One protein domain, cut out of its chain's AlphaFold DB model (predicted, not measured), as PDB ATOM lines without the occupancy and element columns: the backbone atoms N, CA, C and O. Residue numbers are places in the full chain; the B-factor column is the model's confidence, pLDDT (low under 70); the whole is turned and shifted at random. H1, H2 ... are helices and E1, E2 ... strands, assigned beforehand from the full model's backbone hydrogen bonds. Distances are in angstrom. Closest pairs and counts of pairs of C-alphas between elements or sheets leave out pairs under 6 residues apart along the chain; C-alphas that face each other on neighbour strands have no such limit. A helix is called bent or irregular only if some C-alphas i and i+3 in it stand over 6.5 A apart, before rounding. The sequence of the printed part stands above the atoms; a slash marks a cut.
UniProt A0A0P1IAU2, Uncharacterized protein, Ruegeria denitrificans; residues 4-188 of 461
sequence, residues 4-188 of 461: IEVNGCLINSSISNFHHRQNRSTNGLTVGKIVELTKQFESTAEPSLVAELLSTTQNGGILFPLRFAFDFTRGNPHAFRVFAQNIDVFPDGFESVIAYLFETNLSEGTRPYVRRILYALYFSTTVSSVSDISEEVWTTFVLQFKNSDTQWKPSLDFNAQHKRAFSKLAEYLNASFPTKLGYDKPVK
ATOM      1  N   ILE A   4      36.238   4.168 -33.226       85.62
ATOM      2  CA  ILE A   4      35.867   5.479 -32.691       85.62
ATOM      3  C   ILE A   4      34.570   5.292 -31.903       85.62
ATOM      4  O   ILE A   4      33.627   4.694 -32.419       85.62
ATOM      5  N   GLU A   5      34.526   5.792 -30.673       87.81
ATOM      6  CA  GLU A   5      33.315   5.818 -29.850       87.81
ATOM      7  C   GLU A   5      32.640   7.188 -29.961       87.81
ATOM      8  O   GLU A   5      33.289   8.218 -29.783       87.81
ATOM      9  N   VAL A   6      31.346   7.197 -30.282       87.56
ATOM     10  CA  VAL A   6      30.522   8.402 -30.430       87.56
ATOM     11  C   VAL A   6      29.155   8.124 -29.819       87.56
ATOM     12  O   VAL A   6      28.437   7.256 -30.307       87.56
ATOM     13  N   ASN A   7      28.784   8.838 -28.754       85.69
ATOM     14  CA  ASN A   7      27.505   8.659 -28.046       85.69
ATOM     15  C   ASN A   7      27.211   7.195 -27.667       85.69
ATOM     16  O   ASN A   7      26.111   6.692 -27.885       85.69
ATOM     17  N   GLY A   8      28.223   6.484 -27.158       81.94
ATOM     18  CA  GLY A   8      28.117   5.063 -26.801       81.94
ATOM     19  C   GLY A   8      28.013   4.105 -27.996       81.94
ATOM     20  O   GLY A   8      27.951   2.892 -27.799       81.94
ATOM     21  N   CYS A   9      28.028   4.618 -29.232       84.44
ATOM     22  CA  CYS A   9      28.113   3.823 -30.450       84.44
ATOM     23  C   CYS A   9      29.572   3.677 -30.882       84.44
ATOM     24  O   CYS A   9      30.293   4.663 -31.034       84.44
ATOM     25  N   LEU A  10      30.003   2.446 -31.134       86.50
ATOM     26  CA  LEU A  10      31.318   2.176 -31.702       86.50
ATOM     27  C   LEU A  10      31.220   2.148 -33.222       86.50
ATOM     28  O   LEU A  10      30.292   1.565 -33.776       86.50
ATOM     29  N   ILE A  11      32.203   2.743 -33.887       86.44
ATOM     30  CA  ILE A  11      32.352   2.755 -35.340       86.44
ATOM     31  C   ILE A  11      33.726   2.182 -35.660       86.44
ATOM     32  O   ILE A  11      34.738   2.716 -35.203       86.44
ATOM     33  N   ASN A  12      33.785   1.122 -36.464       85.50
ATOM     34  CA  ASN A  12      35.057   0.617 -36.963       85.50
ATOM     35  C   ASN A  12      35.664   1.645 -37.929       85.50
ATOM     36  O   ASN A  12      35.197   1.829 -39.051       85.50
ATOM     37  N   SER A  13      36.700   2.348 -37.477       78.88
ATOM     38  CA  SER A  13      37.316   3.450 -38.222       78.88
ATOM     39  C   SER A  13      38.357   2.979 -39.228       78.88
ATOM     40  O   SER A  13      38.816   3.757 -40.067       78.88
ATOM     41  N   SER A  14      38.768   1.712 -39.141       80.69
ATOM     42  CA  SER A  14      39.735   1.141 -40.062       80.69
ATOM     43  C   SER A  14      39.039   0.344 -41.145       80.69
ATOM     44  O   SER A  14      38.312  -0.619 -40.925       80.69
ATOM     45  N   ILE A  15      39.357   0.716 -42.372       68.12
ATOM     46  CA  ILE A  15      38.870   0.042 -43.560       68.12
ATOM     47  C   ILE A  15      39.487  -1.362 -43.720       68.12
ATOM     48  O   ILE A  15      38.919  -2.204 -44.414       68.12
ATOM     49  N   SER A  16      40.626  -1.617 -43.072       71.94
ATOM     50  CA  SER A  16      41.397  -2.858 -43.192       71.94
ATOM     51  C   SER A  16      41.335  -3.762 -41.962       71.94
ATOM     52  O   SER A  16      41.787  -4.899 -42.046       71.94
ATOM     53  N   ASN A  17      40.828  -3.283 -40.821       73.50
ATOM     54  CA  ASN A  17      40.955  -4.010 -39.556       73.50
ATOM     55  C   ASN A  17      39.583  -4.371 -39.000       73.50
ATOM     56  O   ASN A  17      38.673  -3.550 -39.015       73.50
ATOM     57  N   PHE A  18      39.447  -5.580 -38.466       77.81
ATOM     58  CA  PHE A  18      38.291  -5.963 -37.659       77.81
ATOM     59  C   PHE A  18      38.432  -5.380 -36.247       77.81
ATOM     60  O   PHE A  18      39.544  -5.273 -35.725       77.81
ATOM     61  N   HIS A  19      37.313  -5.009 -35.624       74.19
ATOM     62  CA  HIS A  19      37.279  -4.531 -34.240       74.19
ATOM     63  C   HIS A  19      36.440  -5.467 -33.369       74.19
ATOM     64  O   HIS A  19      35.395  -5.923 -33.814       74.19
ATOM     65  N   HIS A  20      36.865  -5.712 -32.130       71.81
ATOM     66  CA  HIS A  20      36.200  -6.612 -31.189       71.81
ATOM     67  C   HIS A  20      35.819  -5.883 -29.891       71.81
ATOM     68  O   HIS A  20      36.624  -5.137 -29.327       71.81
ATOM     69  N   ARG A  21      34.611  -6.127 -29.370       65.12
ATOM     70  CA  ARG A  21      34.128  -5.538 -28.110       65.12
ATOM     71  C   ARG A  21      34.646  -6.312 -26.881       65.12
ATOM     72  O   ARG A  21      34.152  -7.380 -26.565       65.12
ATOM     73  N   GLN A  22      35.647  -5.756 -26.190       46.91
ATOM     74  CA  GLN A  22      36.106  -6.015 -24.798       46.91
ATOM     75  C   GLN A  22      36.311  -7.440 -24.208       46.91
ATOM     76  O   GLN A  22      36.955  -7.529 -23.167       46.91
ATOM     77  N   ASN A  23      35.937  -8.555 -24.833       47.94
ATOM     78  CA  ASN A  23      36.407  -9.897 -24.424       47.94
ATOM     79  C   ASN A  23      37.760 -10.228 -25.085       47.94
ATOM     80  O   ASN A  23      37.861 -10.412 -26.289       47.94
ATOM     81  N   ARG A  24      38.849 -10.281 -24.314       48.28
ATOM     82  CA  ARG A  24      40.245 -10.333 -24.810       48.28
ATOM     83  C   ARG A  24      40.665 -11.590 -25.614       48.28
ATOM     84  O   ARG A  24      41.861 -11.811 -25.763       48.28
ATOM     85  N   SER A  25      39.757 -12.407 -26.153       49.56
ATOM     86  CA  SER A  25      40.120 -13.651 -26.854       49.56
ATOM     87  C   SER A  25      39.402 -13.891 -28.189       49.56
ATOM     88  O   SER A  25      38.966 -15.008 -28.466       49.56
ATOM     89  N   THR A  26      39.327 -12.903 -29.082       54.66
ATOM     90  CA  THR A  26      39.234 -13.262 -30.507       54.66
ATOM     91  C   THR A  26      40.568 -13.822 -30.959       54.66
ATOM     92  O   THR A  26      41.527 -13.083 -31.178       54.66
ATOM     93  N   ASN A  27      40.629 -15.144 -31.073       60.72
ATOM     94  CA  ASN A  27      41.769 -15.827 -31.659       60.72
ATOM     95  C   ASN A  27      41.866 -15.414 -33.143       60.72
ATOM     96  O   ASN A  27      40.834 -15.255 -33.798       60.72
ATOM     97  N   GLY A  28      43.069 -15.250 -33.706       62.59
ATOM     98  CA  GLY A  28      43.241 -14.889 -35.130       62.59
ATOM     99  C   GLY A  28      42.507 -15.842 -36.090       62.59
ATOM    100  O   GLY A  28      42.099 -15.453 -37.183       62.59
ATOM    101  N   LEU A  29      42.240 -17.062 -35.617       64.94
ATOM    102  CA  LEU A  29      41.393 -18.071 -36.247       64.94
ATOM    103  C   LEU A  29      39.951 -17.598 -36.509       64.94
ATOM    104  O   LEU A  29      39.408 -17.918 -37.559       64.94
ATOM    105  N   THR A  30      39.329 -16.815 -35.620       76.75
ATOM    106  CA  THR A  30      37.943 -16.332 -35.789       76.75
ATOM    107  C   THR A  30      37.839 -15.315 -36.923       76.75
ATOM    108  O   THR A  30      36.944 -15.407 -37.758       76.75
ATOM    109  N   VAL A  31      38.782 -14.372 -37.001       75.94
ATOM    110  CA  VAL A  31      38.834 -13.391 -38.098       75.94
ATOM    111  C   VAL A  31      39.173 -14.083 -39.418       75.94
ATOM    112  O   VAL A  31      38.535 -13.806 -40.430       75.94
ATOM    113  N   GLY A  32      40.121 -15.029 -39.400       79.50
ATOM    114  CA  GLY A  32      40.434 -15.865 -40.559       79.50
ATOM    115  C   GLY A  32      39.214 -16.642 -41.062       79.50
ATOM    116  O   GLY A  32      38.940 -16.627 -42.258       79.50
ATOM    117  N   LYS A  33      38.431 -17.229 -40.146       84.12
ATOM    118  CA  LYS A  33      37.183 -17.928 -40.468       84.12
ATOM    119  C   LYS A  33      36.149 -16.997 -41.103       84.12
ATOM    120  O   LYS A  33      35.559 -17.371 -42.104       84.12
ATOM    121  N   ILE A  34      35.958 -15.784 -40.575       82.56
ATOM    122  CA  ILE A  34      35.033 -14.798 -41.168       82.56
ATOM    123  C   ILE A  34      35.455 -14.453 -42.600       82.56
ATOM    124  O   ILE A  34      34.621 -14.455 -43.497       82.56
ATOM    125  N   VAL A  35      36.743 -14.178 -42.827       82.12
ATOM    126  CA  VAL A  35      37.255 -13.859 -44.170       82.12
ATOM    127  C   VAL A  35      37.042 -15.027 -45.133       82.12
ATOM    128  O   VAL A  35      36.650 -14.806 -46.277       82.12
ATOM    129  N   GLU A  36      37.286 -16.254 -44.679       85.88
ATOM    130  CA  GLU A  36      37.108 -17.458 -45.487       85.88
ATOM    131  C   GLU A  36      35.633 -17.716 -45.817       85.88
ATOM    132  O   GLU A  36      35.294 -17.867 -46.989       85.88
ATOM    133  N   LEU A  37      34.745 -17.659 -44.820       86.62
ATOM    134  CA  LEU A  37      33.298 -17.791 -45.014       86.62
ATOM    135  C   LEU A  37      32.764 -16.748 -45.996       86.62
ATOM    136  O   LEU A  37      31.949 -17.075 -46.853       86.62
ATOM    137  N   THR A  38      33.251 -15.508 -45.927       82.62
ATOM    138  CA  THR A  38      32.860 -14.475 -46.890       82.62
ATOM    139  C   THR A  38      33.310 -14.807 -48.303       82.62
ATOM    140  O   THR A  38      32.507 -14.697 -49.223       82.62
ATOM    141  N   LYS A  39      34.559 -15.241 -48.504       85.19
ATOM    142  CA  LYS A  39      35.047 -15.626 -49.840       85.19
ATOM    143  C   LYS A  39      34.258 -16.809 -50.408       85.19
ATOM    144  O   LYS A  39      33.880 -16.813 -51.582       85.19
ATOM    145  N   GLN A  40      33.982 -17.808 -49.571       86.06
ATOM    146  CA  GLN A  40      33.147 -18.950 -49.937       86.06
ATOM    147  C   GLN A  40      31.730 -18.499 -50.296       86.06
ATOM    148  O   GLN A  40      31.205 -18.897 -51.332       86.06
ATOM    149  N   PHE A  41      31.139 -17.592 -49.522       84.81
ATOM    150  CA  PHE A  41      29.830 -17.032 -49.833       84.81
ATOM    151  C   PHE A  41      29.823 -16.212 -51.132       84.81
ATOM    152  O   PHE A  41      28.916 -16.360 -51.944       84.81
ATOM    153  N   GLU A  42      30.840 -15.386 -51.391       83.12
ATOM    154  CA  GLU A  42      30.941 -14.586 -52.621       83.12
ATOM    155  C   GLU A  42      30.972 -15.457 -53.889       83.12
ATOM    156  O   GLU A  42      30.437 -15.056 -54.932       83.12
ATOM    157  N   SER A  43      31.578 -16.644 -53.790       84.94
ATOM    158  CA  SER A  43      31.701 -17.613 -54.886       84.94
ATOM    159  C   SER A  43      30.488 -18.534 -55.046       84.94
ATOM    160  O   SER A  43      30.101 -18.824 -56.176       84.94
ATOM    161  N   THR A  44      29.870 -18.972 -53.948       86.25
ATOM    162  CA  THR A  44      28.793 -19.984 -53.963       86.25
ATOM    163  C   THR A  44      27.390 -19.401 -53.818       86.25
ATOM    164  O   THR A  44      26.427 -20.001 -54.287       86.25
ATOM    165  N   ALA A  45      27.267 -18.231 -53.182       85.06
ATOM    166  CA  ALA A  45      26.011 -17.635 -52.731       85.06
ATOM    167  C   ALA A  45      25.145 -18.579 -51.869       85.06
ATOM    168  O   ALA A  45      23.920 -18.463 -51.872       85.06
ATOM    169  N   GLU A  46      25.755 -19.514 -51.133       87.62
ATOM    170  CA  GLU A  46      25.023 -20.484 -50.316       87.62
ATOM    171  C   GLU A  46      24.393 -19.817 -49.068       87.62
ATOM    172  O   GLU A  46      25.112 -19.197 -48.279       87.62
ATOM    173  N   PRO A  47      23.068 -19.931 -48.833       85.81
ATOM    174  CA  PRO A  47      22.404 -19.274 -47.700       85.81
ATOM    175  C   PRO A  47      22.904 -19.714 -46.315       85.81
ATOM    176  O   PRO A  47      22.930 -18.908 -45.386       85.81
ATOM    177  N   SER A  48      23.320 -20.975 -46.166       87.06
ATOM    178  CA  SER A  48      23.828 -21.546 -44.906       87.06
ATOM    179  C   SER A  48      25.054 -20.785 -44.378       87.06
ATOM    180  O   SER A  48      25.158 -20.527 -43.176       87.06
ATOM    181  N   LEU A  49      25.926 -20.325 -45.283       85.44
ATOM    182  CA  LEU A  49      27.124 -19.546 -44.967       85.44
ATOM    183  C   LEU A  49      26.785 -18.179 -44.360       85.44
ATOM    184  O   LEU A  49      27.570 -17.646 -43.581       85.44
ATOM    185  N   VAL A  50      25.607 -17.619 -44.663       82.56
ATOM    186  CA  VAL A  50      25.140 -16.357 -44.066       82.56
ATOM    187  C   VAL A  50      24.836 -16.543 -42.584       82.56
ATOM    188  O   VAL A  50      25.278 -15.743 -41.757       82.56
ATOM    189  N   ALA A  51      24.126 -17.619 -42.238       83.00
ATOM    190  CA  ALA A  51      23.827 -17.956 -40.851       83.00
ATOM    191  C   ALA A  51      25.116 -18.243 -40.064       83.00
ATOM    192  O   ALA A  51      25.281 -17.766 -38.939       83.00
ATOM    193  N   GLU A  52      26.069 -18.953 -40.672       84.50
ATOM    194  CA  GLU A  52      27.359 -19.235 -40.043       84.50
ATOM    195  C   GLU A  52      28.188 -17.957 -39.830       84.50
ATOM    196  O   GLU A  52      28.726 -17.739 -38.736       84.50
ATOM    197  N   LEU A  53      28.232 -17.069 -40.826       82.62
ATOM    198  CA  LEU A  53      28.886 -15.765 -40.730       82.62
ATOM    199  C   LEU A  53      28.279 -14.927 -39.596       82.62
ATOM    200  O   LEU A  53      29.017 -14.430 -38.746       82.62
ATOM    201  N   LEU A  54      26.949 -14.818 -39.538       78.56
ATOM    202  CA  LEU A  54      26.235 -14.083 -38.491       78.56
ATOM    203  C   LEU A  54      26.468 -14.660 -37.097       78.56
ATOM    204  O   LEU A  54      26.736 -13.915 -36.156       78.56
ATOM    205  N   SER A  55      26.429 -15.986 -36.961       79.62
ATOM    206  CA  SER A  55      26.712 -16.642 -35.684       79.62
ATOM    207  C   SER A  55      28.139 -16.356 -35.204       79.62
ATOM    208  O   SER A  55      28.382 -16.205 -34.009       79.62
ATOM    209  N   THR A  56      29.089 -16.216 -36.132       74.19
ATOM    210  CA  THR A  56      30.491 -15.934 -35.811       74.19
ATOM    211  C   THR A  56      30.694 -14.465 -35.412       74.19
ATOM    212  O   THR A  56      31.537 -14.166 -34.567       74.19
ATOM    213  N   THR A  57      29.916 -13.538 -35.976       71.50
ATOM    214  CA  THR A  57      30.048 -12.091 -35.727       71.50
ATOM    215  C   THR A  57      29.266 -11.613 -34.513       71.50
ATOM    216  O   THR A  57      29.817 -10.871 -33.696       71.50
ATOM    217  N   GLN A  58      28.019 -12.067 -34.354       67.25
ATOM    218  CA  GLN A  58      27.151 -11.688 -33.239       67.25
ATOM    219  C   GLN A  58      27.665 -12.242 -31.906       67.25
ATOM    220  O   GLN A  58      27.734 -11.499 -30.930       67.25
ATOM    221  N   ASN A  59      28.136 -13.496 -31.874       59.59
ATOM    222  CA  ASN A  59      28.710 -14.087 -30.656       59.59
ATOM    223  C   ASN A  59      30.046 -13.442 -30.241       59.59
ATOM    224  O   ASN A  59      30.451 -13.555 -29.086       59.59
ATOM    225  N   GLY A  60      30.733 -12.768 -31.168       56.06
ATOM    226  CA  GLY A  60      32.028 -12.135 -30.920       56.06
ATOM    227  C   GLY A  60      31.979 -10.620 -30.729       56.06
ATOM    228  O   GLY A  60      33.016 -10.025 -30.470       56.06
ATOM    229  N   GLY A  61      30.842  -9.939 -30.920       68.56
ATOM    230  CA  GLY A  61      30.822  -8.467 -30.932       68.56
ATOM    231  C   GLY A  61      31.842  -7.864 -31.913       68.56
ATOM    232  O   GLY A  61      32.467  -6.839 -31.614       68.56
ATOM    233  N   ILE A  62      32.072  -8.555 -33.038       76.88
ATOM    234  CA  ILE A  62      33.068  -8.194 -34.049       76.88
ATOM    235  C   ILE A  62      32.419  -7.260 -35.068       76.88
ATOM    236  O   ILE A  62      31.473  -7.645 -35.749       76.88
ATOM    237  N   LEU A  63      32.974  -6.059 -35.224       82.25
ATOM    238  CA  LEU A  63      32.566  -5.101 -36.248       82.25
ATOM    239  C   LEU A  63      33.390  -5.297 -37.520       82.25
ATOM    240  O   LEU A  63      34.628  -5.319 -37.487       82.25
ATOM    241  N   PHE A  64      32.702  -5.382 -38.655       83.06
ATOM    242  CA  PHE A  64      33.324  -5.523 -39.965       83.06
ATOM    243  C   PHE A  64      34.092  -4.258 -40.363       83.06
ATOM    244  O   PHE A  64      33.649  -3.146 -40.062       83.06
ATOM    245  N   PRO A  65      35.226  -4.402 -41.075       81.38
ATOM    246  CA  PRO A  65      35.880  -3.273 -41.710       81.38
ATOM    247  C   PRO A  65      34.915  -2.593 -42.683       81.38
ATOM    248  O   PRO A  65      34.215  -3.262 -43.444       81.38
ATOM    249  N   LEU A  66      34.905  -1.259 -42.712       79.56
ATOM    250  CA  LEU A  66      33.945  -0.498 -43.522       79.56
ATOM    251  C   LEU A  66      33.973  -0.877 -45.008       79.56
ATOM    252  O   LEU A  66      32.922  -1.084 -45.605       79.56
ATOM    253  N   ARG A  67      35.160  -1.003 -45.617       76.94
ATOM    254  CA  ARG A  67      35.258  -1.433 -47.024       76.94
ATOM    255  C   ARG A  67      34.783  -2.849 -47.201       76.94
ATOM    256  O   ARG A  67      34.094  -3.096 -48.172       76.94
ATOM    257  N   PHE A  68      35.116  -3.740 -46.275       75.12
ATOM    258  CA  PHE A  68      34.637  -5.109 -46.338       75.12
ATOM    259  C   PHE A  68      33.112  -5.139 -46.333       75.12
ATOM    260  O   PHE A  68      32.537  -5.712 -47.241       75.12
ATOM    261  N   ALA A  69      32.455  -4.424 -45.418       77.50
ATOM    262  CA  ALA A  69      30.997  -4.359 -45.357       77.50
ATOM    263  C   ALA A  69      30.355  -3.711 -46.607       77.50
ATOM    264  O   ALA A  69      29.269  -4.109 -47.022       77.50
ATOM    265  N   PHE A  70      31.028  -2.739 -47.237       76.25
ATOM    266  CA  PHE A  70      30.574  -2.113 -48.489       76.25
ATOM    267  C   PHE A  70      30.812  -2.975 -49.739       76.25
ATOM    268  O   PHE A  70      29.972  -2.991 -50.646       76.25
ATOM    269  N   ASP A  71      31.960  -3.649 -49.808       75.62
ATOM    270  CA  ASP A  71      32.403  -4.451 -50.951       75.62
ATOM    271  C   ASP A  71      31.862  -5.882 -50.905       75.62
ATOM    272  O   ASP A  71      31.818  -6.507 -51.963       75.62
ATOM    273  N   PHE A  72      31.382  -6.333 -49.734       67.69
ATOM    274  CA  PHE A  72      30.929  -7.689 -49.382       67.69
ATOM    275  C   PHE A  72      30.129  -8.402 -50.484       67.69
ATOM    276  O   PHE A  72      30.148  -9.620 -50.592       67.69
ATOM    277  N   THR A  73      29.416  -7.658 -51.333       60.25
ATOM    278  CA  THR A  73      28.692  -8.211 -52.487       60.25
ATOM    279  C   THR A  73      28.675  -7.260 -53.693       60.25
ATOM    280  O   THR A  73      27.694  -7.174 -54.446       60.25
ATOM    281  N   ARG A  74      29.715  -6.442 -53.868       71.12
ATOM    282  CA  ARG A  74      29.766  -5.450 -54.953       71.12
ATOM    283  C   ARG A  74      29.830  -6.120 -56.328       71.12
ATOM    284  O   ARG A  74      29.202  -5.606 -57.256       71.12
ATOM    285  N   GLY A  75      30.543  -7.245 -56.428       70.38
ATOM    286  CA  GLY A  75      30.787  -7.984 -57.672       70.38
ATOM    287  C   GLY A  75      29.755  -9.061 -58.026       70.38
ATOM    288  O   GLY A  75      29.673  -9.436 -59.190       70.38
ATOM    289  N   ASN A  76      28.940  -9.526 -57.071       78.19
ATOM    290  CA  ASN A  76      27.979 -10.614 -57.285       78.19
ATOM    291  C   ASN A  76      26.555 -10.204 -56.836       78.19
ATOM    292  O   ASN A  76      26.209 -10.315 -55.655       78.19
ATOM    293  N   PRO A  77      25.697  -9.722 -57.761       79.19
ATOM    294  CA  PRO A  77      24.324  -9.318 -57.447       79.19
ATOM    295  C   PRO A  77      23.436 -10.450 -56.914       79.19
ATOM    296  O   PRO A  77      22.470 -10.173 -56.201       79.19
ATOM    297  N   HIS A  78      23.732 -11.705 -57.267       80.94
ATOM    298  CA  HIS A  78      22.997 -12.865 -56.766       80.94
ATOM    299  C   HIS A  78      23.336 -13.123 -55.296       80.94
ATOM    300  O   HIS A  78      22.422 -13.158 -54.476       80.94
ATOM    301  N   ALA A  79      24.628 -13.158 -54.951       79.62
ATOM    302  CA  ALA A  79      25.076 -13.262 -53.562       79.62
ATOM    303  C   ALA A  79      24.513 -12.122 -52.699       79.62
ATOM    304  O   ALA A  79      24.010 -12.372 -51.609       79.62
ATOM    305  N   PHE A  80      24.476 -10.882 -53.211       82.19
ATOM    306  CA  PHE A  80      23.832  -9.780 -52.485       82.19
ATOM    307  C   PHE A  80      22.358 -10.034 -52.193       82.19
ATOM    308  O   PHE A  80      21.875  -9.704 -51.116       82.19
ATOM    309  N   ARG A  81      21.626 -10.584 -53.164       81.38
ATOM    310  CA  ARG A  81      20.200 -10.865 -53.007       81.38
ATOM    311  C   ARG A  81      19.970 -11.947 -51.961       81.38
ATOM    312  O   ARG A  81      19.129 -11.742 -51.099       81.38
ATOM    313  N   VAL A  82      20.733 -13.039 -52.028       82.62
ATOM    314  CA  VAL A  82      20.672 -14.124 -51.040       82.62
ATOM    315  C   VAL A  82      21.010 -13.584 -49.655       82.62
ATOM    316  O   VAL A  82      20.246 -13.786 -48.717       82.62
ATOM    317  N   PHE A  83      22.096 -12.824 -49.533       81.31
ATOM    318  CA  PHE A  83      22.486 -12.202 -48.272       81.31
ATOM    319  C   PHE A  83      21.374 -11.309 -47.725       81.31
ATOM    320  O   PHE A  83      20.952 -11.465 -46.587       81.31
ATOM    321  N   ALA A  84      20.827 -10.429 -48.566       78.31
ATOM    322  CA  ALA A  84      19.808  -9.483 -48.144       78.31
ATOM    323  C   ALA A  84      18.456 -10.118 -47.779       78.31
ATOM    324  O   ALA A  84      17.636  -9.466 -47.148       78.31
ATOM    325  N   GLN A  85      18.200 -11.355 -48.208       82.94
ATOM    326  CA  GLN A  85      17.010 -12.121 -47.824       82.94
ATOM    327  C   GLN A  85      17.178 -12.845 -46.487       82.94
ATOM    328  O   GLN A  85      16.183 -13.198 -45.866       82.94
ATOM    329  N   ASN A  86      18.420 -13.082 -46.063       81.75
ATOM    330  CA  ASN A  86      18.737 -13.848 -44.859       81.75
ATOM    331  C   ASN A  86      19.163 -12.958 -43.681       81.75
ATOM    332  O   ASN A  86      19.438 -13.476 -42.602       81.75
ATOM    333  N   ILE A  87      19.234 -11.637 -43.873       80.75
ATOM    334  CA  ILE A  87      19.628 -10.687 -42.832       80.75
ATOM    335  C   ILE A  87      18.603  -9.576 -42.723       80.75
ATOM    336  O   ILE A  87      18.394  -8.804 -43.660       80.75
ATOM    337  N   ASP A  88      18.041  -9.458 -41.529       79.50
ATOM    338  CA  ASP A  88      17.172  -8.355 -41.172       79.50
ATOM    339  C   ASP A  88      18.010  -7.180 -40.648       79.50
ATOM    340  O   ASP A  88      18.360  -7.084 -39.470       79.50
ATOM    341  N   VAL A  89      18.457  -6.331 -41.574       80.12
ATOM    342  CA  VAL A  89      19.229  -5.127 -41.246       80.12
ATOM    343  C   VAL A  89      18.270  -4.056 -40.772       80.12
ATOM    344  O   VAL A  89      17.454  -3.615 -41.564       80.12
ATOM    345  N   PHE A  90      18.424  -3.589 -39.534       83.19
ATOM    346  CA  PHE A  90      17.486  -2.668 -38.881       83.19
ATOM    347  C   PHE A  90      16.024  -3.152 -38.963       83.19
ATOM    348  O   PHE A  90      15.234  -2.536 -39.692       83.19
ATOM    349  N   PRO A  91      15.666  -4.199 -38.195       72.25
ATOM    350  CA  PRO A  91      14.350  -4.849 -38.239       72.25
ATOM    351  C   PRO A  91      13.162  -3.877 -38.210       72.25
ATOM    352  O   PRO A  91      12.188  -4.046 -38.938       72.25
ATOM    353  N   ASP A  92      13.283  -2.795 -37.437       73.75
ATOM    354  CA  ASP A  92      12.199  -1.829 -37.225       73.75
ATOM    355  C   ASP A  92      12.214  -0.624 -38.186       73.75
ATOM    356  O   ASP A  92      11.323   0.221 -38.128       73.75
ATOM    357  N   GLY A  93      13.228  -0.485 -39.052       77.25
ATOM    358  CA  GLY A  93      13.462   0.768 -39.790       77.25
ATOM    359  C   GLY A  93      13.793   0.635 -41.274       77.25
ATOM    360  O   GLY A  93      13.656   1.610 -42.016       77.25
ATOM    361  N   PHE A  94      14.219  -0.537 -41.747       81.88
ATOM    362  CA  PHE A  94      14.678  -0.688 -43.129       81.88
ATOM    363  C   PHE A  94      13.575  -0.455 -44.165       81.88
ATOM    364  O   PHE A  94      13.764   0.321 -45.105       81.88
ATOM    365  N   GLU A  95      12.410  -1.075 -43.983       82.50
ATOM    366  CA  GLU A  95      11.285  -0.907 -44.910       82.50
ATOM    367  C   GLU A  95      10.750   0.529 -44.897       82.50
ATOM    368  O   GLU A  95      10.413   1.066 -45.948       82.50
ATOM    369  N   SER A  96      10.786   1.214 -43.750       86.81
ATOM    370  CA  SER A  96      10.429   2.635 -43.659       86.81
ATOM    371  C   SER A  96      11.378   3.527 -44.463       86.81
ATOM    372  O   SER A  96      10.924   4.446 -45.148       86.81
ATOM    373  N   VAL A  97      12.687   3.240 -44.443       88.69
ATOM    374  CA  VAL A  97      13.668   3.945 -45.287       88.69
ATOM    375  C   VAL A  97      13.355   3.714 -46.766       88.69
ATOM    376  O   VAL A  97      13.336   4.660 -47.553       88.69
ATOM    377  N   ILE A  98      13.108   2.464 -47.170       84.50
ATOM    378  CA  ILE A  98      12.835   2.138 -48.573       84.50
ATOM    379  C   ILE A  98      11.509   2.742 -49.048       84.50
ATOM    380  O   ILE A  98      11.481   3.304 -50.145       84.50
ATOM    381  N   ALA A  99      10.456   2.693 -48.232       87.38
ATOM    382  CA  ALA A  99       9.150   3.277 -48.530       87.38
ATOM    383  C   ALA A  99       9.245   4.797 -48.733       87.38
ATOM    384  O   ALA A  99       8.850   5.305 -49.782       87.38
ATOM    385  N   TYR A 100       9.888   5.517 -47.809       89.56
ATOM    386  CA  TYR A 100      10.110   6.959 -47.955       89.56
ATOM    387  C   TYR A 100      10.903   7.300 -49.226       89.56
ATOM    388  O   TYR A 100      10.616   8.254 -49.957       89.56
ATOM    389  N   LEU A 101      11.936   6.512 -49.528       85.94
ATOM    390  CA  LEU A 101      12.747   6.737 -50.720       85.94
ATOM    391  C   LEU A 101      11.992   6.417 -52.015       85.94
ATOM    392  O   LEU A 101      12.266   7.031 -53.049       85.94
ATOM    393  N   PHE A 102      11.032   5.494 -51.968       84.44
ATOM    394  CA  PHE A 102      10.118   5.231 -53.072       84.44
ATOM    395  C   PHE A 102       9.227   6.449 -53.350       84.44
ATOM    396  O   PHE A 102       9.176   6.915 -54.487       84.44
ATOM    397  N   GLU A 103       8.621   7.025 -52.310       87.06
ATOM    398  CA  GLU A 103       7.765   8.216 -52.413       87.06
ATOM    399  C   GLU A 103       8.524   9.453 -52.922       87.06
ATOM    400  O   GLU A 103       7.982  10.274 -53.662       87.06
ATOM    401  N   THR A 104       9.817   9.566 -52.606       83.31
ATOM    402  CA  THR A 104      10.674  10.697 -53.013       83.31
ATOM    403  C   THR A 104      11.396  10.499 -54.360       83.31
ATOM    404  O   THR A 104      12.411  11.155 -54.636       83.31
ATOM    405  N   ASN A 105      10.873   9.626 -55.237       81.56
ATOM    406  CA  ASN A 105      11.387   9.361 -56.591       81.56
ATOM    407  C   ASN A 105      12.854   8.873 -56.632       81.56
ATOM    408  O   ASN A 105      13.651   9.273 -57.496       81.56
ATOM    409  N   LEU A 106      13.260   7.995 -55.709       80.50
ATOM    410  CA  LEU A 106      14.550   7.314 -55.825       80.50
ATOM    411  C   LEU A 106      14.553   6.389 -57.051       80.50
ATOM    412  O   LEU A 106      13.744   5.469 -57.159       80.50
ATOM    413  N   SER A 107      15.516   6.584 -57.959       81.06
ATOM    414  CA  SER A 107      15.657   5.705 -59.124       81.06
ATOM    415  C   SER A 107      15.945   4.270 -58.688       81.06
ATOM    416  O   SER A 107      16.773   4.053 -57.800       81.06
ATOM    417  N   GLU A 108      15.350   3.286 -59.365       81.62
ATOM    418  CA  GLU A 108      15.514   1.864 -59.019       81.62
ATOM    419  C   GLU A 108      16.984   1.443 -58.944       81.62
ATOM    420  O   GLU A 108      17.397   0.773 -58.000       81.62
ATOM    421  N   GLY A 109      17.810   1.956 -59.861       83.25
ATOM    422  CA  GLY A 109      19.251   1.715 -59.868       83.25
ATOM    423  C   GLY A 109      20.012   2.231 -58.637       83.25
ATOM    424  O   GLY A 109      21.129   1.783 -58.413       83.25
ATOM    425  N   THR A 110      19.446   3.135 -57.824       85.25
ATOM    426  CA  THR A 110      20.088   3.640 -56.590       85.25
ATOM    427  C   THR A 110      19.743   2.779 -55.367       85.25
ATOM    428  O   THR A 110      20.510   2.753 -54.404       85.25
ATOM    429  N   ARG A 111      18.628   2.031 -55.387       84.69
ATOM    430  CA  ARG A 111      18.143   1.249 -54.229       84.69
ATOM    431  C   ARG A 111      19.173   0.244 -53.691       84.69
ATOM    432  O   ARG A 111      19.398   0.244 -52.480       84.69
ATOM    433  N   PRO A 112      19.878  -0.543 -54.535       84.06
ATOM    434  CA  PRO A 112      20.890  -1.475 -54.040       84.06
ATOM    435  C   PRO A 112      22.025  -0.772 -53.290       84.06
ATOM    436  O   PRO A 112      22.587  -1.332 -52.357       84.06
ATOM    437  N   TYR A 113      22.347   0.469 -53.666       87.75
ATOM    438  CA  TYR A 113      23.401   1.252 -53.029       87.75
ATOM    439  C   TYR A 113      22.973   1.793 -51.665       87.75
ATOM    440  O   TYR A 113      23.777   1.770 -50.741       87.75
ATOM    441  N   VAL A 114      21.715   2.224 -51.511       89.44
ATOM    442  CA  VAL A 114      21.176   2.611 -50.193       89.44
ATOM    443  C   VAL A 114      21.178   1.409 -49.259       89.44
ATOM    444  O   VAL A 114      21.680   1.508 -48.142       89.44
ATOM    445  N   ARG A 115      20.708   0.253 -49.748       86.25
ATOM    446  CA  ARG A 115      20.743  -0.996 -48.985       86.25
ATOM    447  C   ARG A 115      22.177  -1.321 -48.551       86.25
ATOM    448  O   ARG A 115      22.406  -1.508 -47.368       86.25
ATOM    449  N   ARG A 116      23.166  -1.269 -49.449       86.75
ATOM    450  CA  ARG A 116      24.583  -1.478 -49.079       86.75
ATOM    451  C   ARG A 116      25.080  -0.530 -47.985       86.75
ATOM    452  O   ARG A 116      25.792  -0.983 -47.101       86.75
ATOM    453  N   ILE A 117      24.708   0.754 -48.016       90.69
ATOM    454  CA  ILE A 117      25.112   1.711 -46.972       90.69
ATOM    455  C   ILE A 117      24.517   1.323 -45.615       90.69
ATOM    456  O   ILE A 117      25.238   1.344 -44.624       90.69
ATOM    457  N   LEU A 118      23.235   0.945 -45.568       90.31
ATOM    458  CA  LEU A 118      22.579   0.509 -44.330       90.31
ATOM    459  C   LEU A 118      23.215  -0.765 -43.771       90.31
ATOM    460  O   LEU A 118      23.519  -0.826 -42.587       90.31
ATOM    461  N   TYR A 119      23.494  -1.739 -44.635       87.44
ATOM    462  CA  TYR A 119      24.207  -2.964 -44.269       87.44
ATOM    463  C   TYR A 119      25.604  -2.656 -43.733       87.44
ATOM    464  O   TYR A 119      26.006  -3.174 -42.695       87.44
ATOM    465  N   ALA A 120      26.335  -1.771 -44.408       89.12
ATOM    466  CA  ALA A 120      27.642  -1.354 -43.943       89.12
ATOM    467  C   ALA A 120      27.559  -0.671 -42.580       89.12
ATOM    468  O   ALA A 120      28.355  -0.995 -41.706       89.12
ATOM    469  N   LEU A 121      26.589   0.222 -42.370       90.31
ATOM    470  CA  LEU A 121      26.371   0.880 -41.084       90.31
ATOM    471  C   LEU A 121      26.053  -0.153 -39.994       90.31
ATOM    472  O   LEU A 121      26.700  -0.138 -38.955       90.31
ATOM    473  N   TYR A 122      25.172  -1.113 -40.267       87.75
ATOM    474  CA  TYR A 122      24.821  -2.187 -39.338       87.75
ATOM    475  C   TYR A 122      26.020  -3.070 -38.949       87.75
ATOM    476  O   TYR A 122      26.233  -3.338 -37.775       87.75
ATOM    477  N   PHE A 123      26.857  -3.485 -39.906       85.12
ATOM    478  CA  PHE A 123      27.978  -4.392 -39.616       85.12
ATOM    479  C   PHE A 123      29.241  -3.709 -39.095       85.12
ATOM    480  O   PHE A 123      30.076  -4.356 -38.465       85.12
ATOM    481  N   SER A 124      29.426  -2.425 -39.392       87.56
ATOM    482  CA  SER A 124      30.619  -1.673 -38.981       87.56
ATOM    483  C   SER A 124      30.396  -0.806 -37.747       87.56
ATOM    484  O   SER A 124      31.346  -0.178 -37.268       87.56
ATOM    485  N   THR A 125      29.167  -0.767 -37.226       88.31
ATOM    486  CA  THR A 125      28.814  -0.005 -36.031       88.31
ATOM    487  C   THR A 125      28.009  -0.842 -35.045       88.31
ATOM    488  O   THR A 125      27.547  -1.929 -35.371       88.31
ATOM    489  N   THR A 126      27.835  -0.344 -33.823       88.19
ATOM    490  CA  THR A 126      26.951  -0.962 -32.819       88.19
ATOM    491  C   THR A 126      25.530  -0.392 -32.832       88.19
ATOM    492  O   THR A 126      24.818  -0.532 -31.842       88.19
ATOM    493  N   VAL A 127      25.129   0.296 -33.904       88.38
ATOM    494  CA  VAL A 127      23.789   0.882 -34.044       88.38
ATOM    495  C   VAL A 127      22.766  -0.234 -34.271       88.38
ATOM    496  O   VAL A 127      22.892  -1.009 -35.217       88.38
ATOM    497  N   SER A 128      21.742  -0.293 -33.419       84.69
ATOM    498  CA  SER A 128      20.684  -1.313 -33.450       84.69
ATOM    499  C   SER A 128      19.475  -0.928 -34.299       84.69
ATOM    500  O   SER A 128      18.893  -1.793 -34.952       84.69
ATOM    501  N   SER A 129      19.111   0.355 -34.319       89.50
ATOM    502  CA  SER A 129      17.970   0.889 -35.066       89.50
ATOM    503  C   SER A 129      18.366   2.104 -35.903       89.50
ATOM    504  O   SER A 129      19.291   2.843 -35.570       89.50
ATOM    505  N   VAL A 130      17.616   2.365 -36.978       90.62
ATOM    506  CA  VAL A 130      17.773   3.587 -37.785       90.62
ATOM    507  C   VAL A 130      17.536   4.847 -36.939       90.62
ATOM    508  O   VAL A 130      18.187   5.863 -37.174       90.62
ATOM    509  N   SER A 131      16.667   4.774 -35.925       89.75
ATOM    510  CA  SER A 131      16.422   5.870 -34.974       89.75
ATOM    511  C   SER A 131      17.623   6.202 -34.092       89.75
ATOM    512  O   SER A 131      17.738   7.328 -33.616       89.75
ATOM    513  N   ASP A 132      18.530   5.244 -33.892       90.06
ATOM    514  CA  ASP A 132      19.707   5.412 -33.032       90.06
ATOM    515  C   ASP A 132      20.852   6.127 -33.777       90.06
ATOM    516  O   ASP A 132      21.889   6.465 -33.197       90.06
ATOM    517  N   ILE A 133      20.680   6.389 -35.079       92.75
ATOM    518  CA  ILE A 133      21.653   7.100 -35.906       92.75
ATOM    519  C   ILE A 133      21.607   8.594 -35.567       92.75
ATOM    520  O   ILE A 133      20.942   9.399 -36.222       92.75
ATOM    521  N   SER A 134      22.365   8.990 -34.545       93.12
ATOM    522  CA  SER A 134      22.570  10.406 -34.220       93.12
ATOM    523  C   SER A 134      23.362  11.148 -35.308       93.12
ATOM    524  O   SER A 134      24.102  10.550 -36.099       93.12
ATOM    525  N   GLU A 135      23.239  12.479 -35.329       93.75
ATOM    526  CA  GLU A 135      23.963  13.356 -36.264       93.75
ATOM    527  C   GLU A 135      25.489  13.136 -36.208       93.75
ATOM    528  O   GLU A 135      26.171  13.121 -37.238       93.75
ATOM    529  N   GLU A 136      26.028  12.910 -35.007       91.69
ATOM    530  CA  GLU A 136      27.459  12.706 -34.765       91.69
ATOM    531  C   GLU A 136      27.937  11.326 -35.226       91.69
ATOM    532  O   GLU A 136      28.999  11.219 -35.849       91.69
ATOM    533  N   VAL A 137      27.143  10.277 -34.978       93.12
ATOM    534  CA  VAL A 137      27.432   8.912 -35.449       93.12
ATOM    535  C   VAL A 137      27.458   8.891 -36.975       93.12
ATOM    536  O   VAL A 137      28.429   8.422 -37.573       93.12
ATOM    537  N   TRP A 138      26.444   9.480 -37.616       95.19
ATOM    538  CA  TRP A 138      26.383   9.593 -39.071       95.19
ATOM    539  C   TRP A 138      27.557  10.389 -39.643       95.19
ATOM    540  O   TRP A 138      28.212   9.949 -40.590       95.19
ATOM    541  N   THR A 139      27.861  11.547 -39.054       93.25
ATOM    542  CA  THR A 139      28.983  12.390 -39.485       93.25
ATOM    543  C   THR A 139      30.300  11.630 -39.395       93.25
ATOM    544  O   THR A 139      31.060  11.592 -40.364       93.25
ATOM    545  N   THR A 140      30.548  10.964 -38.269       92.00
ATOM    546  CA  THR A 140      31.778  10.202 -38.040       92.00
ATOM    547  C   THR A 140      31.907   9.036 -39.013       92.00
ATOM    548  O   THR A 140      32.983   8.846 -39.586       92.00
ATOM    549  N   PHE A 141      30.813   8.309 -39.260       93.12
ATOM    550  CA  PHE A 141      30.745   7.224 -40.236       93.12
ATOM    551  C   PHE A 141      31.050   7.716 -41.658       93.12
ATOM    552  O   PHE A 141      31.947   7.191 -42.319       93.12
ATOM    553  N   VAL A 142      30.372   8.771 -42.127       93.06
ATOM    554  CA  VAL A 142      30.562   9.319 -43.483       93.06
ATOM    555  C   VAL A 142      31.988   9.836 -43.690       93.06
ATOM    556  O   VAL A 142      32.570   9.635 -44.761       93.06
ATOM    557  N   LEU A 143      32.581  10.475 -42.679       90.94
ATOM    558  CA  LEU A 143      33.940  11.012 -42.772       90.94
ATOM    559  C   LEU A 143      35.009   9.921 -42.936       90.94
ATOM    560  O   LEU A 143      36.045  10.198 -43.537       90.94
ATOM    561  N   GLN A 144      34.747   8.669 -42.543       90.19
ATOM    562  CA  GLN A 144      35.678   7.562 -42.809       90.19
ATOM    563  C   GLN A 144      35.876   7.297 -44.310       90.19
ATOM    564  O   GLN A 144      36.918   6.778 -44.721       90.19
ATOM    565  N   PHE A 145      34.919   7.699 -45.149       89.69
ATOM    566  CA  PHE A 145      34.967   7.547 -46.606       89.69
ATOM    567  C   PHE A 145      35.509   8.783 -47.331       89.69
ATOM    568  O   PHE A 145      35.606   8.788 -48.563       89.69
ATOM    569  N   LYS A 146      35.864   9.835 -46.586       89.06
ATOM    570  CA  LYS A 146      36.338  11.105 -47.130       89.06
ATOM    571  C   LYS A 146      37.780  11.406 -46.738       89.06
ATOM    572  O   LYS A 146      38.289  10.944 -45.723       89.06
ATOM    573  N   ASN A 147      38.442  12.173 -47.589       83.81
ATOM    574  CA  ASN A 147      39.707  12.826 -47.295       83.81
ATOM    575  C   ASN A 147      39.468  14.049 -46.392       83.81
ATOM    576  O   ASN A 147      38.335  14.520 -46.243       83.81
ATOM    577  N   SER A 148      40.546  14.601 -45.830       78.44
ATOM    578  CA  SER A 148      40.511  15.839 -45.035       78.44
ATOM    579  C   SER A 148      39.912  17.028 -45.800       78.44
ATOM    580  O   SER A 148      39.223  17.860 -45.215       78.44
ATOM    581  N   ASP A 149      40.081  17.062 -47.124       70.75
ATOM    582  CA  ASP A 149      39.512  18.063 -48.037       70.75
ATOM    583  C   ASP A 149      38.009  17.859 -48.344       70.75
ATOM    584  O   ASP A 149      37.427  18.566 -49.174       70.75
ATOM    585  N   THR A 150      37.355  16.903 -47.672       81.88
ATOM    586  CA  THR A 150      35.947  16.495 -47.830       81.88
ATOM    587  C   THR A 150      35.591  15.813 -49.160       81.88
ATOM    588  O   THR A 150      34.406  15.552 -49.413       81.88
ATOM    589  N   GLN A 151      36.579  15.501 -50.010       83.44
ATOM    590  CA  GLN A 151      36.384  14.658 -51.193       83.44
ATOM    591  C   GLN A 151      36.254  13.187 -50.794       83.44
ATOM    592  O   GLN A 151      36.790  12.756 -49.780       83.44
ATOM    593  N   TRP A 152      35.549  12.393 -51.600       87.50
ATOM    594  CA  TRP A 152      35.498  10.938 -51.413       87.50
ATOM    595  C   TRP A 152      36.871  10.320 -51.692       87.50
ATOM    596  O   TRP A 152      37.498  10.678 -52.691       87.50
ATOM    597  N   LYS A 153      37.312   9.375 -50.854       86.25
ATOM    598  CA  LYS A 153      38.589   8.668 -51.033       86.25
ATOM    599  C   LYS A 153      38.613   7.959 -52.399       86.25
ATOM    600  O   LYS A 153      37.755   7.103 -52.635       86.25
ATOM    601  N   PRO A 154      39.579   8.263 -53.291       82.31
ATOM    602  CA  PRO A 154      39.659   7.627 -54.608       82.31
ATOM    603  C   PRO A 154      39.799   6.104 -54.533       82.31
ATOM    604  O   PRO A 154      39.206   5.403 -55.340       82.31
ATOM    605  N   SER A 155      40.488   5.594 -53.506       80.50
ATOM    606  CA  SER A 155      40.753   4.163 -53.284       80.50
ATOM    607  C   SER A 155      39.515   3.290 -53.032       80.50
ATOM    608  O   SER A 155      39.655   2.083 -52.859       80.50
ATOM    609  N   LEU A 156      38.324   3.887 -52.915       81.94
ATOM    610  CA  LEU A 156      37.058   3.183 -52.685       81.94
ATOM    611  C   LEU A 156      36.236   2.980 -53.966       81.94
ATOM    612  O   LEU A 156      35.197   2.317 -53.947       81.94
ATOM    613  N   ASP A 157      36.654   3.589 -55.078       82.56
ATOM    614  CA  ASP A 157      35.988   3.485 -56.379       82.56
ATOM    615  C   ASP A 157      34.484   3.822 -56.342       82.56
ATOM    616  O   ASP A 157      33.660   3.206 -57.024       82.56
ATOM    617  N   PHE A 158      34.078   4.800 -55.525       87.62
ATOM    618  CA  PHE A 158      32.674   5.205 -55.419       87.62
ATOM    619  C   PHE A 158      32.184   5.904 -56.693       87.62
ATOM    620  O   PHE A 158      32.512   7.063 -56.979       87.62
ATOM    621  N   ASN A 159      31.316   5.209 -57.432       87.88
ATOM    622  CA  ASN A 159      30.598   5.770 -58.575       87.88
ATOM    623  C   ASN A 159      29.511   6.788 -58.142       87.88
ATOM    624  O   ASN A 159      29.277   7.035 -56.956       87.88
ATOM    625  N   ALA A 160      28.821   7.391 -59.115       87.56
ATOM    626  CA  ALA A 160      27.781   8.389 -58.853       87.56
ATOM    627  C   ALA A 160      26.594   7.850 -58.029       87.56
ATOM    628  O   ALA A 160      26.007   8.606 -57.255       87.56
ATOM    629  N   GLN A 161      26.264   6.560 -58.151       89.56
ATOM    630  CA  GLN A 161      25.138   5.950 -57.441       89.56
ATOM    631  C   GLN A 161      25.420   5.790 -55.945       89.56
ATOM    632  O   GLN A 161      24.547   6.098 -55.142       89.56
ATOM    633  N   HIS A 162      26.651   5.434 -55.551       89.62
ATOM    634  CA  HIS A 162      27.053   5.424 -54.135       89.62
ATOM    635  C   HIS A 162      26.872   6.811 -53.506       89.62
ATOM    636  O   HIS A 162      26.236   6.962 -52.467       89.62
ATOM    637  N   LYS A 163      27.380   7.847 -54.183       91.12
ATOM    638  CA  LYS A 163      27.302   9.238 -53.712       91.12
ATOM    639  C   LYS A 163      25.849   9.702 -53.595       91.12
ATOM    640  O   LYS A 163      25.493  10.359 -52.623       91.12
ATOM    641  N   ARG A 164      25.003   9.338 -54.565       90.81
ATOM    642  CA  ARG A 164      23.564   9.631 -54.541       90.81
ATOM    643  C   ARG A 164      22.850   8.900 -53.405       90.81
ATOM    644  O   ARG A 164      21.997   9.501 -52.764       90.81
ATOM    645  N   ALA A 165      23.211   7.646 -53.145       91.75
ATOM    646  CA  ALA A 165      22.633   6.846 -52.076       91.75
ATOM    647  C   ALA A 165      22.931   7.430 -50.686       91.75
ATOM    648  O   ALA A 165      22.003   7.563 -49.895       91.75
ATOM    649  N   PHE A 166      24.165   7.882 -50.421       94.19
ATOM    650  CA  PHE A 166      24.483   8.608 -49.180       94.19
ATOM    651  C   PHE A 166      23.621   9.864 -49.018       94.19
ATOM    652  O   PHE A 166      23.087  10.106 -47.939       94.19
ATOM    653  N   SER A 167      23.452  10.652 -50.087       93.62
ATOM    654  CA  SER A 167      22.639  11.872 -50.029       93.62
ATOM    655  C   SER A 167      21.173  11.567 -49.747       93.62
ATOM    656  O   SER A 167      20.533  12.299 -49.004       93.62
ATOM    657  N   LYS A 168      20.648  10.489 -50.334       93.31
ATOM    658  CA  LYS A 168      19.254  10.076 -50.170       93.31
ATOM    659  C   LYS A 168      18.980   9.495 -48.787       93.31
ATOM    660  O   LYS A 168      17.959   9.817 -48.196       93.31
ATOM    661  N   LEU A 169      19.913   8.727 -48.231       93.88
ATOM    662  CA  LEU A 169      19.799   8.283 -46.846       93.88
ATOM    663  C   LEU A 169      19.864   9.468 -45.867       93.88
ATOM    664  O   LEU A 169      19.059   9.541 -44.949       93.88
ATOM    665  N   ALA A 170      20.745  10.443 -46.103       94.50
ATOM    666  CA  ALA A 170      20.782  11.669 -45.306       94.50
ATOM    667  C   ALA A 170      19.486  12.498 -45.405       94.50
ATOM    668  O   ALA A 170      19.065  13.095 -44.422       94.50
ATOM    669  N   GLU A 171      18.846  12.534 -46.578       93.06
ATOM    670  CA  GLU A 171      17.538  13.172 -46.780       93.06
ATOM    671  C   GLU A 171      16.449  12.497 -45.935       93.06
ATOM    672  O   GLU A 171      15.723  13.190 -45.228       93.06
ATOM    673  N   TYR A 172      16.405  11.160 -45.931       94.06
ATOM    674  CA  TYR A 172      15.513  10.397 -45.054       94.06
ATOM    675  C   TYR A 172      15.763  10.697 -43.569       94.06
ATOM    676  O   TYR A 172      14.815  10.965 -42.831       94.06
ATOM    677  N   LEU A 173      17.030  10.684 -43.131       94.44
ATOM    678  CA  LEU A 173      17.385  10.949 -41.735       94.44
ATOM    679  C   LEU A 173      17.003  12.375 -41.322       94.44
ATOM    680  O   LEU A 173      16.436  12.558 -40.257       94.44
ATOM    681  N   ASN A 174      17.219  13.370 -42.186       93.75
ATOM    682  CA  ASN A 174      16.779  14.746 -41.942       93.75
ATOM    683  C   ASN A 174      15.255  14.870 -41.798       93.75
ATOM    684  O   ASN A 174      14.785  15.662 -40.985       93.75
ATOM    685  N   ALA A 175      14.490  14.131 -42.606       91.88
ATOM    686  CA  ALA A 175      13.032  14.168 -42.562       91.88
ATOM    687  C   ALA A 175      12.467  13.450 -41.328       91.88
ATOM    688  O   ALA A 175      11.499  13.921 -40.736       91.88
ATOM    689  N   SER A 176      13.079  12.328 -40.946       91.69
ATOM    690  CA  SER A 176      12.589  11.464 -39.863       91.69
ATOM    691  C   SER A 176      13.114  11.885 -38.489       91.69
ATOM    692  O   SER A 176      12.417  11.731 -37.490       91.69
ATOM    693  N   PHE A 177      14.321  12.453 -38.436       91.62
ATOM    694  CA  PHE A 177      15.021  12.833 -37.209       91.62
ATOM    695  C   PHE A 177      15.617  14.245 -37.357       91.62
ATOM    696  O   PHE A 177      16.810  14.393 -37.605       91.62
ATOM    697  N   PRO A 178      14.824  15.325 -37.256       85.94
ATOM    698  CA  PRO A 178      15.332  16.679 -37.467       85.94
ATOM    699  C   PRO A 178      16.423  17.068 -36.458       85.94
ATOM    700  O   PRO A 178      16.243  16.952 -35.246       85.94
ATOM    701  N   THR A 179      17.547  17.583 -36.958       88.94
ATOM    702  CA  THR A 179      18.701  18.021 -36.154       88.94
ATOM    703  C   THR A 179      19.133  19.440 -36.526       88.94
ATOM    704  O   THR A 179      18.683  20.013 -37.519       88.94
ATOM    705  N   LYS A 180      19.997  20.054 -35.705       82.94
ATOM    706  CA  LYS A 180      20.390  21.463 -35.868       82.94
ATOM    707  C   LYS A 180      21.285  21.699 -37.089       82.94
ATOM    708  O   LYS A 180      21.175  22.757 -37.709       82.94
ATOM    709  N   LEU A 181      22.201  20.780 -37.413       81.81
ATOM    710  CA  LEU A 181      23.128  20.944 -38.544       81.81
ATOM    711  C   LEU A 181      22.718  20.124 -39.770       81.81
ATOM    712  O   LEU A 181      23.080  20.516 -40.884       81.81
ATOM    713  N   GLY A 182      21.980  19.030 -39.565       89.75
ATOM    714  CA  GLY A 182      21.463  18.161 -40.616       89.75
ATOM    715  C   GLY A 182      22.450  17.088 -41.093       89.75
ATOM    716  O   GLY A 182      23.660  17.298 -41.216       89.75
ATOM    717  N   TYR A 183      21.908  15.921 -41.436       94.44
ATOM    718  CA  TYR A 183      22.626  14.730 -41.905       94.44
ATOM    719  C   TYR A 183      23.216  14.880 -43.320       94.44
ATOM    720  O   TYR A 183      24.095  14.120 -43.734       94.44
ATOM    721  N   ASP A 184      22.768  15.863 -44.100       91.38
ATOM    722  CA  ASP A 184      23.202  16.100 -45.482       91.38
ATOM    723  C   ASP A 184      24.565  16.797 -45.570       91.38
ATOM    724  O   ASP A 184      25.308  16.629 -46.548       91.38
ATOM    725  N   LYS A 185      24.921  17.570 -44.541       89.50
ATOM    726  CA  LYS A 185      26.167  18.333 -44.473       89.50
ATOM    727  C   LYS A 185      27.429  17.468 -44.639       89.50
ATOM    728  O   LYS A 185      28.236  17.819 -45.506       89.50
ATOM    729  N   PRO A 186      27.632  16.352 -43.905       90.38
ATOM    730  CA  PRO A 186      28.822  15.513 -44.073       90.38
ATOM    731  C   PRO A 186      28.878  14.813 -45.436       90.38
ATOM    732  O   PRO A 186      29.967  14.546 -45.946       90.38
ATOM    733  N   VAL A 187      27.733  14.558 -46.078       91.06
ATOM    734  CA  VAL A 187      27.679  13.906 -47.395       91.06
ATOM    735  C   VAL A 187      28.084  14.868 -48.512       91.06
ATOM    736  O   VAL A 187      28.819  14.488 -49.432       91.06
ATOM    737  N   LYS A 188      27.677  16.138 -48.418       87.06
ATOM    738  CA  LYS A 188      27.995  17.166 -49.416       87.06
ATOM    739  C   LYS A 188      29.502  17.258 -49.650       87.06
ATOM    740  O   LYS A 188      30.309  17.431 -48.741       87.06
TER     741      LYS A 188
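What this domain is: This is residues 4 to 188 of the 461 residues of an uncharacterized protein of Ruegeria denitrificans (UniProt A0A0P1IAU2). A small hairpin of two strands, E1 and E2, packs over H7 and one end of H6 in a rounded pile of mostly crossed helices. H6 runs through the middle, with H3 on one side and H8 crossing it on the other; H5, H7 and H9 are grouped round H8, while the helical hairpin H1 and H2 makes the far end, with H4 between it and H6. The printed part has 185 residues, with two strands and nine helices in the order E1 E2 H1 H2 H3 H4 H5 H6 H7 H8 H9; the sheet, E1 - E2, is antiparallel and the class is mostly helix. The whole is compact, with a radius of gyration of the C-alphas of 16.0 A and spans of 44 by 34 by 33 A.

Where its parts are: E1 is residues 4 to 6, beginning at C-alpha 4 (35.867, 5.479, -32.691), and E2 is residues 9 to 12. H1, residues 28 to 44, is 24.3 A long, and H2, residues 47 to 58, is 17.0 A. H3 is residues 66 to 71, H4 77 to 86 and H5 94 to 103. H6, residues 108 to 124, is 25.3 A long and only just irregular: C-alphas 109 and 112 are 6.8 A apart. H7 is residues 135 to 143. H8, residues 160 to 176, is 24.5 A long and ends at C-alpha 176 (12.589, 11.464, -39.863). H9 is residues 184 to 187.

How they stand to each other: E1 and E2 form a hairpin, with N 4 and O 11 at 2.9 A and N 6 and O 9 at 2.8 A, within hydrogen-bond range. The closest C-alphas of E1 and H7, Val 6 and Val 137, are 5.9 A apart; those of E2 and H6, Asn 12 and Ser 124, are 5.4 A apart. H6 touches H3 (Ala 69 and Ala 120, closest C-alphas, 4.7 A) at 36 degrees, a tilt only just steep, opposite ways. H6 touches H8, the hub, at 72 degrees, only just about perpendicular; C-alphas 114 and 165 are closest, at 4.9 A. H8 touches H5 with residues 168 to 172 alone (Val 97 and Tyr 172, closest C-alphas, 6.7 A). H9 touches H8 (closest C-alphas 170 and 184, 5.1 A) and H7 (139 and 186, 5.6 A). H4 and H6 are near each other. H2 touches H4 with residues 47 to 51 alone, closest at C-alphas 47 and 82, 6.4 A. H1 and H2 form a helical hairpin at a shallow tilt of 25 degrees, with C-alphas 41 and 49 closest at 6.1 A. H1 and H6 are apart. Every O i to N i+4 pair is within hydrogen-bond range in H1, H3, H4, H5, H7 and H8; H2 has 7 of 8 and H6 11 of 13, and H9 is too short for such a pair.

The domain as a whole: The two C-alphas farthest apart, those of Ser 25 and Asn 105, are 47.3 A apart. The printed part has no cut. The links E2 to H1 and H7 to H8 are long; in the first, residues 19 to 20 pair antiparallel with residues 62 to 63. Mean pLDDT of the printed part is 82.7; residue 15 and residues 21 to 29, 58 to 61 and 72 to 73 are under 70.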